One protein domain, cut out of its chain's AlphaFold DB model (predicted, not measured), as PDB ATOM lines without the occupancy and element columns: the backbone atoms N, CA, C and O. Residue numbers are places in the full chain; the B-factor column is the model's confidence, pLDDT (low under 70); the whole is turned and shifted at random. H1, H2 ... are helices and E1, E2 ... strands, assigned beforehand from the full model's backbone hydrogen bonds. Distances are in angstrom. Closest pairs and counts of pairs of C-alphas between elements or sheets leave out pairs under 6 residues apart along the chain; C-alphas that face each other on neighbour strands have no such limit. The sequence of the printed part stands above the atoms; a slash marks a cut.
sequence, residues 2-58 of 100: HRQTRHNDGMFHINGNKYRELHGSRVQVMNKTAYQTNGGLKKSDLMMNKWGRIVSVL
ATOM      1  N   HIS A   2     -52.111  42.226  44.735       72.94
ATOM      2  CA  HIS A   2     -51.286  41.089  45.158       72.94
ATOM      3  C   HIS A   2     -50.143  41.592  46.053       72.94
ATOM      4  O   HIS A   2     -49.292  42.362  45.601       72.94
ATOM      5  N   ARG A   3     -50.164  41.225  47.339       79.94
ATOM      6  CA  ARG A   3     -49.138  41.612  48.317       79.94
ATOM      7  C   ARG A   3     -48.018  40.579  48.292       79.94
ATOM      8  O   ARG A   3     -48.278  39.396  48.460       79.94
ATOM      9  N   GLN A   4     -46.782  41.040  48.139       83.56
ATOM     10  CA  GLN A   4     -45.613  40.170  48.245       83.56
ATOM     11  C   GLN A   4     -45.417  39.774  49.713       83.56
ATOM     12  O   GLN A   4     -45.277  40.640  50.583       83.56
ATOM     13  N   THR A   5     -45.454  38.475  49.987       87.44
ATOM     14  CA  THR A   5     -45.243  37.887  51.312       87.44
ATOM     15  C   THR A   5     -43.814  37.367  51.449       87.44
ATOM     16  O   THR A   5     -43.101  37.178  50.462       87.44
ATOM     17  N   ARG A   6     -43.370  37.178  52.694       89.00
ATOM     18  CA  ARG A   6     -42.099  36.500  52.973       89.00
ATOM     19  C   ARG A   6     -42.257  35.007  52.700       89.00
ATOM     20  O   ARG A   6     -43.326  34.453  52.950       89.00
ATOM     21  N   HIS A   7     -41.194  34.382  52.213       88.19
ATOM     22  CA  HIS A   7     -41.109  32.928  52.114       88.19
ATOM     23  C   HIS A   7     -40.643  32.319  53.447       88.19
ATOM     24  O   HIS A   7     -40.325  33.041  54.395       88.19
ATOM     25  N   ASN A   8     -40.591  30.986  53.517       88.19
ATOM     26  CA  ASN A   8     -40.196  30.233  54.715       88.19
ATOM     27  C   ASN A   8     -38.775  30.563  55.210       88.19
ATOM     28  O   ASN A   8     -38.478  30.373  56.383       88.19
ATOM     29  N   ASP A   9     -37.908  31.090  54.343       87.88
ATOM     30  CA  ASP A   9     -36.554  31.540  54.683       87.88
ATOM     31  C   ASP A   9     -36.505  32.969  55.264       87.88
ATOM     32  O   ASP A   9     -35.430  33.495  55.548       87.88
ATOM     33  N   GLY A  10     -37.660  33.624  55.417       88.31
ATOM     34  CA  GLY A  10     -37.773  34.994  55.912       88.31
ATOM     35  C   GLY A  10     -37.406  36.073  54.888       88.31
ATOM     36  O   GLY A  10     -37.505  37.259  55.212       88.31
ATOM     37  N   MET A  11     -37.034  35.694  53.661       91.31
ATOM     38  CA  MET A  11     -36.651  36.606  52.581       91.31
ATOM     39  C   MET A  11     -37.788  36.786  51.566       91.31
ATOM     40  O   MET A  11     -38.727  35.988  51.461       91.31
ATOM     41  N   PHE A  12     -37.704  37.861  50.786       91.62
ATOM     42  CA  PHE A  12     -38.576  38.118  49.644       91.62
ATOM     43  C   PHE A  12     -37.903  37.630  48.362       91.62
ATOM     44  O   PHE A  12     -36.801  38.074  48.036       91.62
ATOM     45  N   HIS A  13     -38.581  36.762  47.612       90.94
ATOM     46  CA  HIS A  13     -38.117  36.279  46.313       90.94
ATOM     47  C   HIS A  13     -38.871  37.000  45.204       90.94
ATOM     48  O   HIS A  13     -40.069  36.808  45.024       90.94
ATOM     49  N   ILE A  14     -38.174  37.862  44.465       89.88
ATOM     50  CA  ILE A  14     -38.793  38.682  43.423       89.88
ATOM     51  C   ILE A  14     -37.945  38.585  42.165       89.88
ATOM     52  O   ILE A  14     -36.769  38.958  42.167       89.88
ATOM     53  N   ASN A  15     -38.548  38.094  41.081       84.69
ATOM     54  CA  ASN A  15     -37.900  37.918  39.778       84.69
ATOM     55  C   ASN A  15     -36.548  37.178  39.892       84.69
ATOM     56  O   ASN A  15     -35.539  37.643  39.366       84.69
ATOM     57  N   GLY A  16     -36.509  36.089  40.671       86.69
ATOM     58  CA  GLY A  16     -35.309  35.269  40.884       86.69
ATOM     59  C   GLY A  16     -34.250  35.857  41.826       86.69
ATOM     60  O   GLY A  16     -33.229  35.217  42.056       86.69
ATOM     61  N   ASN A  17     -34.469  37.044  42.401       89.12
ATOM     62  CA  ASN A  17     -33.549  37.667  43.355       89.12
ATOM     63  C   ASN A  17     -34.109  37.618  44.781       89.12
ATOM     64  O   ASN A  17     -35.319  37.754  44.974       89.12
ATOM     65  N   LYS A  18     -33.219  37.474  45.769       92.56
ATOM     66  CA  LYS A  18     -33.559  37.476  47.198       92.56
ATOM     67  C   LYS A  18     -33.325  38.853  47.808       92.56
ATOM     68  O   LYS A  18     -32.259  39.434  47.619       92.56
ATOM     69  N   TYR A  19     -34.298  39.340  48.568       94.19
ATOM     70  CA  TYR A  19     -34.225  40.608  49.290       94.19
ATOM     71  C   TYR A  19     -34.624  40.404  50.745       94.19
ATOM     72  O   TYR A  19     -35.574  39.684  51.042       94.19
ATOM     73  N   ARG A  20     -33.934  41.089  51.658       93.88
ATOM     74  CA  ARG A  20     -34.270  41.066  53.088       93.88
ATOM     75  C   ARG A  20     -35.524  41.878  53.380       93.88
ATOM     76  O   ARG A  20     -36.349  41.514  54.212       93.88
ATOM     77  N   GLU A  21     -35.667  42.990  52.673       93.12
ATOM     78  CA  GLU A  21     -36.755  43.942  52.851       93.12
ATOM     79  C   GLU A  21     -37.454  44.190  51.512       93.12
ATOM     80  O   GLU A  21     -36.824  44.262  50.458       93.12
ATOM     81  N   LEU A  22     -38.775  44.345  51.534       93.56
ATOM     82  CA  LEU A  22     -39.509  44.716  50.327       93.56
ATOM     83  C   LEU A  22     -39.290  46.197  49.991       93.56
ATOM     84  O   LEU A  22     -38.969  46.555  48.857       93.56
ATOM     85  N   HIS A  23     -39.448  47.045  51.005       95.19
ATOM     86  CA  HIS A  23     -39.303  48.488  50.914       95.19
ATOM     87  C   HIS A  23     -38.119  48.952  51.755       95.19
ATOM     88  O   HIS A  23     -37.969  48.507  52.889       95.19
ATOM     89  N   GLY A  24     -37.310  49.860  51.216       95.06
ATOM     90  CA  GLY A  24     -36.189  50.447  51.945       95.06
ATOM     91  C   GLY A  24     -35.753  51.812  51.419       95.06
ATOM     92  O   GLY A  24     -36.407  52.457  50.593       95.06
ATOM     93  N   SER A  25     -34.604  52.268  51.901       96.25
ATOM     94  CA  SER A  25     -33.927  53.467  51.413       96.25
ATOM     95  C   SER A  25     -33.343  53.261  50.010       96.25
ATOM     96  O   SER A  25     -33.085  52.144  49.561       96.25
ATOM     97  N   ARG A  26     -33.054  54.363  49.308       95.56
ATOM     98  CA  ARG A  26     -32.398  54.318  47.986       95.56
ATOM     99  C   ARG A  26     -31.050  53.591  48.018       95.56
ATOM    100  O   ARG A  26     -30.707  52.924  47.048       95.56
ATOM    101  N   VAL A  27     -30.314  53.707  49.125       96.06
ATOM    102  CA  VAL A  27     -29.029  53.023  49.328       96.06
ATOM    103  C   VAL A  27     -29.241  51.514  49.446       96.06
ATOM    104  O   VAL A  27     -28.599  50.756  48.726       96.06
ATOM    105  N   GLN A  28     -30.199  51.075  50.269       96.25
ATOM    106  CA  GLN A  28     -30.532  49.651  50.419       96.25
ATOM    107  C   GLN A  28     -30.986  49.015  49.099       96.25
ATOM    108  O   GLN A  28     -30.604  47.884  48.803       96.25
ATOM    109  N   VAL A  29     -31.753  49.742  48.281       96.62
ATOM    110  CA  VAL A  29     -32.162  49.273  46.946       96.62
ATOM    111  C   VAL A  29     -30.961  49.137  46.008       96.62
ATOM    112  O   VAL A  29     -30.832  48.149  45.284       96.62
ATOM    113  N   MET A  30     -30.031  50.097  46.038       95.06
ATOM    114  CA  MET A  30     -28.816  50.037  45.222       95.06
ATOM    115  C   MET A  30     -27.913  48.858  45.624       95.06
ATOM    116  O   MET A  30     -27.394  48.155  44.750       95.06
ATOM    117  N   ASN A  31     -27.825  48.582  46.927       94.19
ATOM    118  CA  ASN A  31     -27.077  47.469  47.518       94.19
ATOM    119  C   ASN A  31     -27.802  46.111  47.433       94.19
ATOM    120  O   ASN A  31     -27.294  45.124  47.950       94.19
ATOM    121  N   LYS A  32     -28.972  46.038  46.775       93.50
ATOM    122  CA  LYS A  32     -29.807  44.825  46.653       93.50
ATOM    123  C   LYS A  32     -30.296  44.246  47.993       93.50
ATOM    124  O   LYS A  32     -30.719  43.100  48.048       93.50
ATOM    125  N   THR A  33     -30.284  45.024  49.074       95.44
ATOM    126  CA  THR A  33     -30.865  44.615  50.364       95.44
ATOM    127  C   THR A  33     -32.389  44.714  50.337       95.44
ATOM    128  O   THR A  33     -33.077  43.857  50.893       95.44
ATOM    129  N   ALA A  34     -32.901  45.754  49.668       95.75
ATOM    130  CA  ALA A  34     -34.323  45.996  49.478       95.75
ATOM    131  C   ALA A  34     -34.710  45.946  47.995       95.75
ATOM    132  O   ALA A  34     -33.914  46.330  47.137       95.75
ATOM    133  N   TYR A  35     -35.930  45.509  47.685       95.06
ATOM    134  CA  TYR A  35     -36.398  45.431  46.296       95.06
ATOM    135  C   TYR A  35     -36.694  46.808  45.691       95.06
ATOM    136  O   TYR A  35     -36.272  47.124  44.576       95.06
ATOM    137  N   GLN A  36     -37.427  47.633  46.434       95.25
ATOM    138  CA  GLN A  36     -37.858  48.951  45.986       95.25
ATOM    139  C   GLN A  36     -37.851  49.957  47.131       95.25
ATOM    140  O   GLN A  36     -37.729  49.617  48.305       95.25
ATOM    141  N   THR A  37     -37.966  51.235  46.794       96.75
ATOM    142  CA  THR A  37     -38.140  52.279  47.809       96.75
ATOM    143  C   THR A  37     -39.581  52.331  48.318       96.75
ATOM    144  O   THR A  37     -40.489  51.762  47.708       96.75
ATOM    145  N   ASN A  38     -39.833  53.081  49.392       93.38
ATOM    146  CA  ASN A  38     -41.203  53.370  49.847       93.38
ATOM    147  C   ASN A  38     -42.066  54.012  48.739       93.38
ATOM    148  O   ASN A  38     -43.275  53.833  48.721       93.38
ATOM    149  N   GLY A  39     -41.441  54.714  47.784       91.62
ATOM    150  CA  GLY A  39     -42.105  55.301  46.615       91.62
ATOM    151  C   GLY A  39     -42.121  54.412  45.366       91.62
ATOM    152  O   GLY A  39     -42.303  54.935  44.273       91.62
ATOM    153  N   GLY A  40     -41.842  53.110  45.486       93.88
ATOM    154  CA  GLY A  40     -41.923  52.152  44.374       93.88
ATOM    155  C   GLY A  40     -40.780  52.210  43.354       93.88
ATOM    156  O   GLY A  40     -40.829  51.515  42.346       93.88
ATOM    157  N   LEU A  41     -39.735  53.013  43.593       96.44
ATOM    158  CA  LEU A  41     -38.564  53.053  42.703       96.44
ATOM    159  C   LEU A  41     -37.709  51.798  42.873       96.44
ATOM    160  O   LEU A  41     -37.293  51.501  43.998       96.44
ATOM    161  N   LYS A  42     -37.403  51.129  41.761       95.75
ATOM    162  CA  LYS A  42     -36.500  49.974  41.699       95.75
ATOM    163  C   LYS A  42     -35.075  50.430  41.416       95.75
ATOM    164  O   LYS A  42     -34.825  51.584  41.065       95.75
ATOM    165  N   LYS A  43     -34.119  49.504  41.515       95.00
ATOM    166  CA  LYS A  43     -32.705  49.784  41.230       95.00
ATOM    167  C   LYS A  43     -32.478  50.389  39.835       95.00
ATOM    168  O   LYS A  43     -31.677  51.305  39.710       95.00
ATOM    169  N   SER A  44     -33.214  49.934  38.816       95.12
ATOM    170  CA  SER A  44     -33.165  50.469  37.442       95.12
ATOM    171  C   SER A  44     -33.569  51.943  37.336       95.12
ATOM    172  O   SER A  44     -33.126  52.649  36.432       95.12
ATOM    173  N   ASP A  45     -34.406  52.415  38.259       96.62
ATOM    174  CA  ASP A  45     -34.947  53.775  38.256       96.62
ATOM    175  C   ASP A  45     -34.049  54.755  39.023       96.62
ATOM    176  O   ASP A  45     -34.345  55.955  39.092       96.62
ATOM    177  N   LEU A  46     -32.965  54.253  39.620       96.81
ATOM    178  CA  LEU A  46     -32.016  54.993  40.438       96.81
ATOM    179  C   LEU A  46     -30.653  55.079  39.747       96.81
ATOM    180  O   LEU A  46     -30.209  54.162  39.065       96.81
ATOM    181  N   MET A  47     -29.964  56.198  39.945       96.38
ATOM    182  CA  MET A  47     -28.589  56.387  39.487       96.38
ATOM    183  C   MET A  47     -27.794  57.216  40.486       96.38
ATOM    184  O   MET A  47     -28.348  58.090  41.155       96.38
ATOM    185  N   MET A  48     -26.485  56.984  40.552       96.12
ATOM    186  CA  MET A  48     -25.575  57.855  41.286       96.12
ATOM    187  C   MET A  48     -25.228  59.063  40.412       96.12
ATOM    188  O   MET A  48     -24.833  58.919  39.256       96.12
ATOM    189  N   ASN A  49     -25.435  60.269  40.937       95.62
ATOM    190  CA  ASN A  49     -25.012  61.487  40.259       95.62
ATOM    191  C   ASN A  49     -23.525  61.776  40.532       95.62
ATOM    192  O   ASN A  49     -22.910  61.176  41.407       95.62
ATOM    193  N   LYS A  50     -22.963  62.766  39.831       94.88
ATOM    194  CA  LYS A  50     -21.562  63.188  40.016       94.88
ATOM    195  C   LYS A  50     -21.212  63.692  41.426       94.88
ATOM    196  O   LYS A  50     -20.048  63.888  41.726       94.88
ATOM    197  N   TRP A  51     -22.216  63.941  42.267       94.62
ATOM    198  CA  TRP A  51     -22.070  64.411  43.645       94.62
ATOM    199  C   TRP A  51     -22.221  63.269  44.666       94.62
ATOM    200  O   TRP A  51     -22.464  63.533  45.839       94.62
ATOM    201  N   GLY A  52     -22.187  62.007  44.217       94.62
ATOM    202  CA  GLY A  52     -22.308  60.824  45.075       94.62
ATOM    203  C   GLY A  52     -23.720  60.542  45.601       94.62
ATOM    204  O   GLY A  52     -23.909  59.646  46.418       94.62
ATOM    205  N   ARG A  53     -24.748  61.272  45.148       95.81
ATOM    206  CA  ARG A  53     -26.136  61.072  45.598       95.81
ATOM    207  C   ARG A  53     -26.883  60.116  44.676       95.81
ATOM    208  O   ARG A  53     -26.839  60.264  43.454       95.81
ATOM    209  N   ILE A  54     -27.651  59.201  45.267       96.62
ATOM    210  CA  ILE A  54     -28.550  58.302  44.536       96.62
ATOM    211  C   ILE A  54     -29.871  59.029  44.266       96.62
ATOM    212  O   ILE A  54     -30.644  59.317  45.180       96.62
ATOM    213  N   VAL A  55     -30.131  59.331  42.997       95.94
ATOM    214  CA  VAL A  55     -31.295  60.095  42.533       95.94
ATOM    215  C   VAL A  55     -32.140  59.273  41.567       95.94
ATOM    216  O   VAL A  55     -31.664  58.313  40.970       95.94
ATOM    217  N   SER A  56     -33.402  59.665  41.384       96.62
ATOM    218  CA  SER A  56     -34.244  59.072  40.341       96.62
ATOM    219  C   SER A  56     -33.745  59.476  38.951       96.62
ATOM    220  O   SER A  56     -33.579  60.666  38.661       96.62
ATOM    221  N   VAL A  57     -33.573  58.486  38.076       96.62
ATOM    222  CA  VAL A  57     -33.166  58.660  36.675       96.62
ATOM    223  C   VAL A  57     -34.149  59.559  35.931       96.62
ATOM    224  O   VAL A  57     -33.730  60.464  35.205       96.62
ATOM    225  N   LEU A  58     -35.453  59.351  36.137       95.88
ATOM    226  CA  LEU A  58     -36.499  60.143  35.493       95.88
ATOM    227  C   LEU A  58     -36.357  61.623  35.855       95.88
ATOM    228  O   LEU A  58     -36.259  62.459  34.962       95.88
TER     229      LEU A  58
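What this domain is: This is residues 2 to 58 of the 100 residues of an uncharacterized protein of viral metagenome (UniProt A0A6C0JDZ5). Three small two-stranded pieces stand in a row along a short rod: in the middle the parallel pair E3 and E4 with the short helix H1 beside E4, at one end the hairpin E1 and E2, and at the other the hairpin E5 and E6. The rod is loosely built, with few C-alpha contacts from one piece to the next, and the turn between E5 and E6 reaches its far end. The printed part has 57 residues with one named helix and six named strands, in the order E1, E2, E3, H1, E4, E5, E6; two of the sheets are antiparallel and one is parallel. The class is mostly strand, though under half of the residues are in named elements. The whole is only just compact, close to loose, with a radius of gyration of the C-alphas of 12.0 A and spans of 41 by 20 by 17 A.

Where its parts are: E3 is residues 21 to 24, 6.6 A long, and E4 is residues 34 to 37, 7.5 A. H1 is residues 26 to 30, 6.2 A, with C-alpha 26 at (-32.398, 54.318, 47.986). E1, residues 12 to 14, is 6.3 A long and begins with C-alpha 12 at (-38.576, 38.118, 49.644); E2, residues 17 to 19, is 6.7 A long. E5, residues 46 to 48, and E6, residues 54 to 56, are 7.1 A each, and E6 ends with C-alpha 56 at (-34.244, 59.072, 40.341).

How they stand to each other: E3 and E4 are parallel neighbours at 38 degrees, with N 24 and O 36 3.0 A apart and N 36 and O 22 3.1 A apart, within hydrogen-bond range. E3, H1 and E4 form a strand-helix-strand unit, two parallel neighbour strands with a helix between them in the chain, and its crossover is right-handed. The closest C-alphas of H1 and E4 are those of Gln 28 and Ala 34, 5.3 A apart; H1 and E3 are near each other, with 5 pairs of C-alphas within 10 A. In H1 every O i to N i+4 pair is within hydrogen-bond range. E2 runs on into E3 across one residue at 65 degrees. The closest C-alphas of E2 and E4 are those of Tyr 19 and Ala 34, 5.4 A apart. E1 and E2 are a hairpin, antiparallel at 148 degrees, with N 12 and O 19 2.8 A apart. The closest C-alphas of H1 and E6 are those of Arg 26 and Ile 54, 6.5 A apart. E5 and E6 are a hairpin, antiparallel at 139 degrees, with N 55 and O 47 2.8 A apart. E4 is apart from both E5 and E6.

The domain as a whole: The two C-alphas farthest apart, those of Asn 8 and Lys 50, are 40.6 A from each other. The printed part has no cut. The link from E4 to E5, 8 residues, is short; the other links are tight. The mean pLDDT of the printed part is 92.9, and no printed residue is under 70.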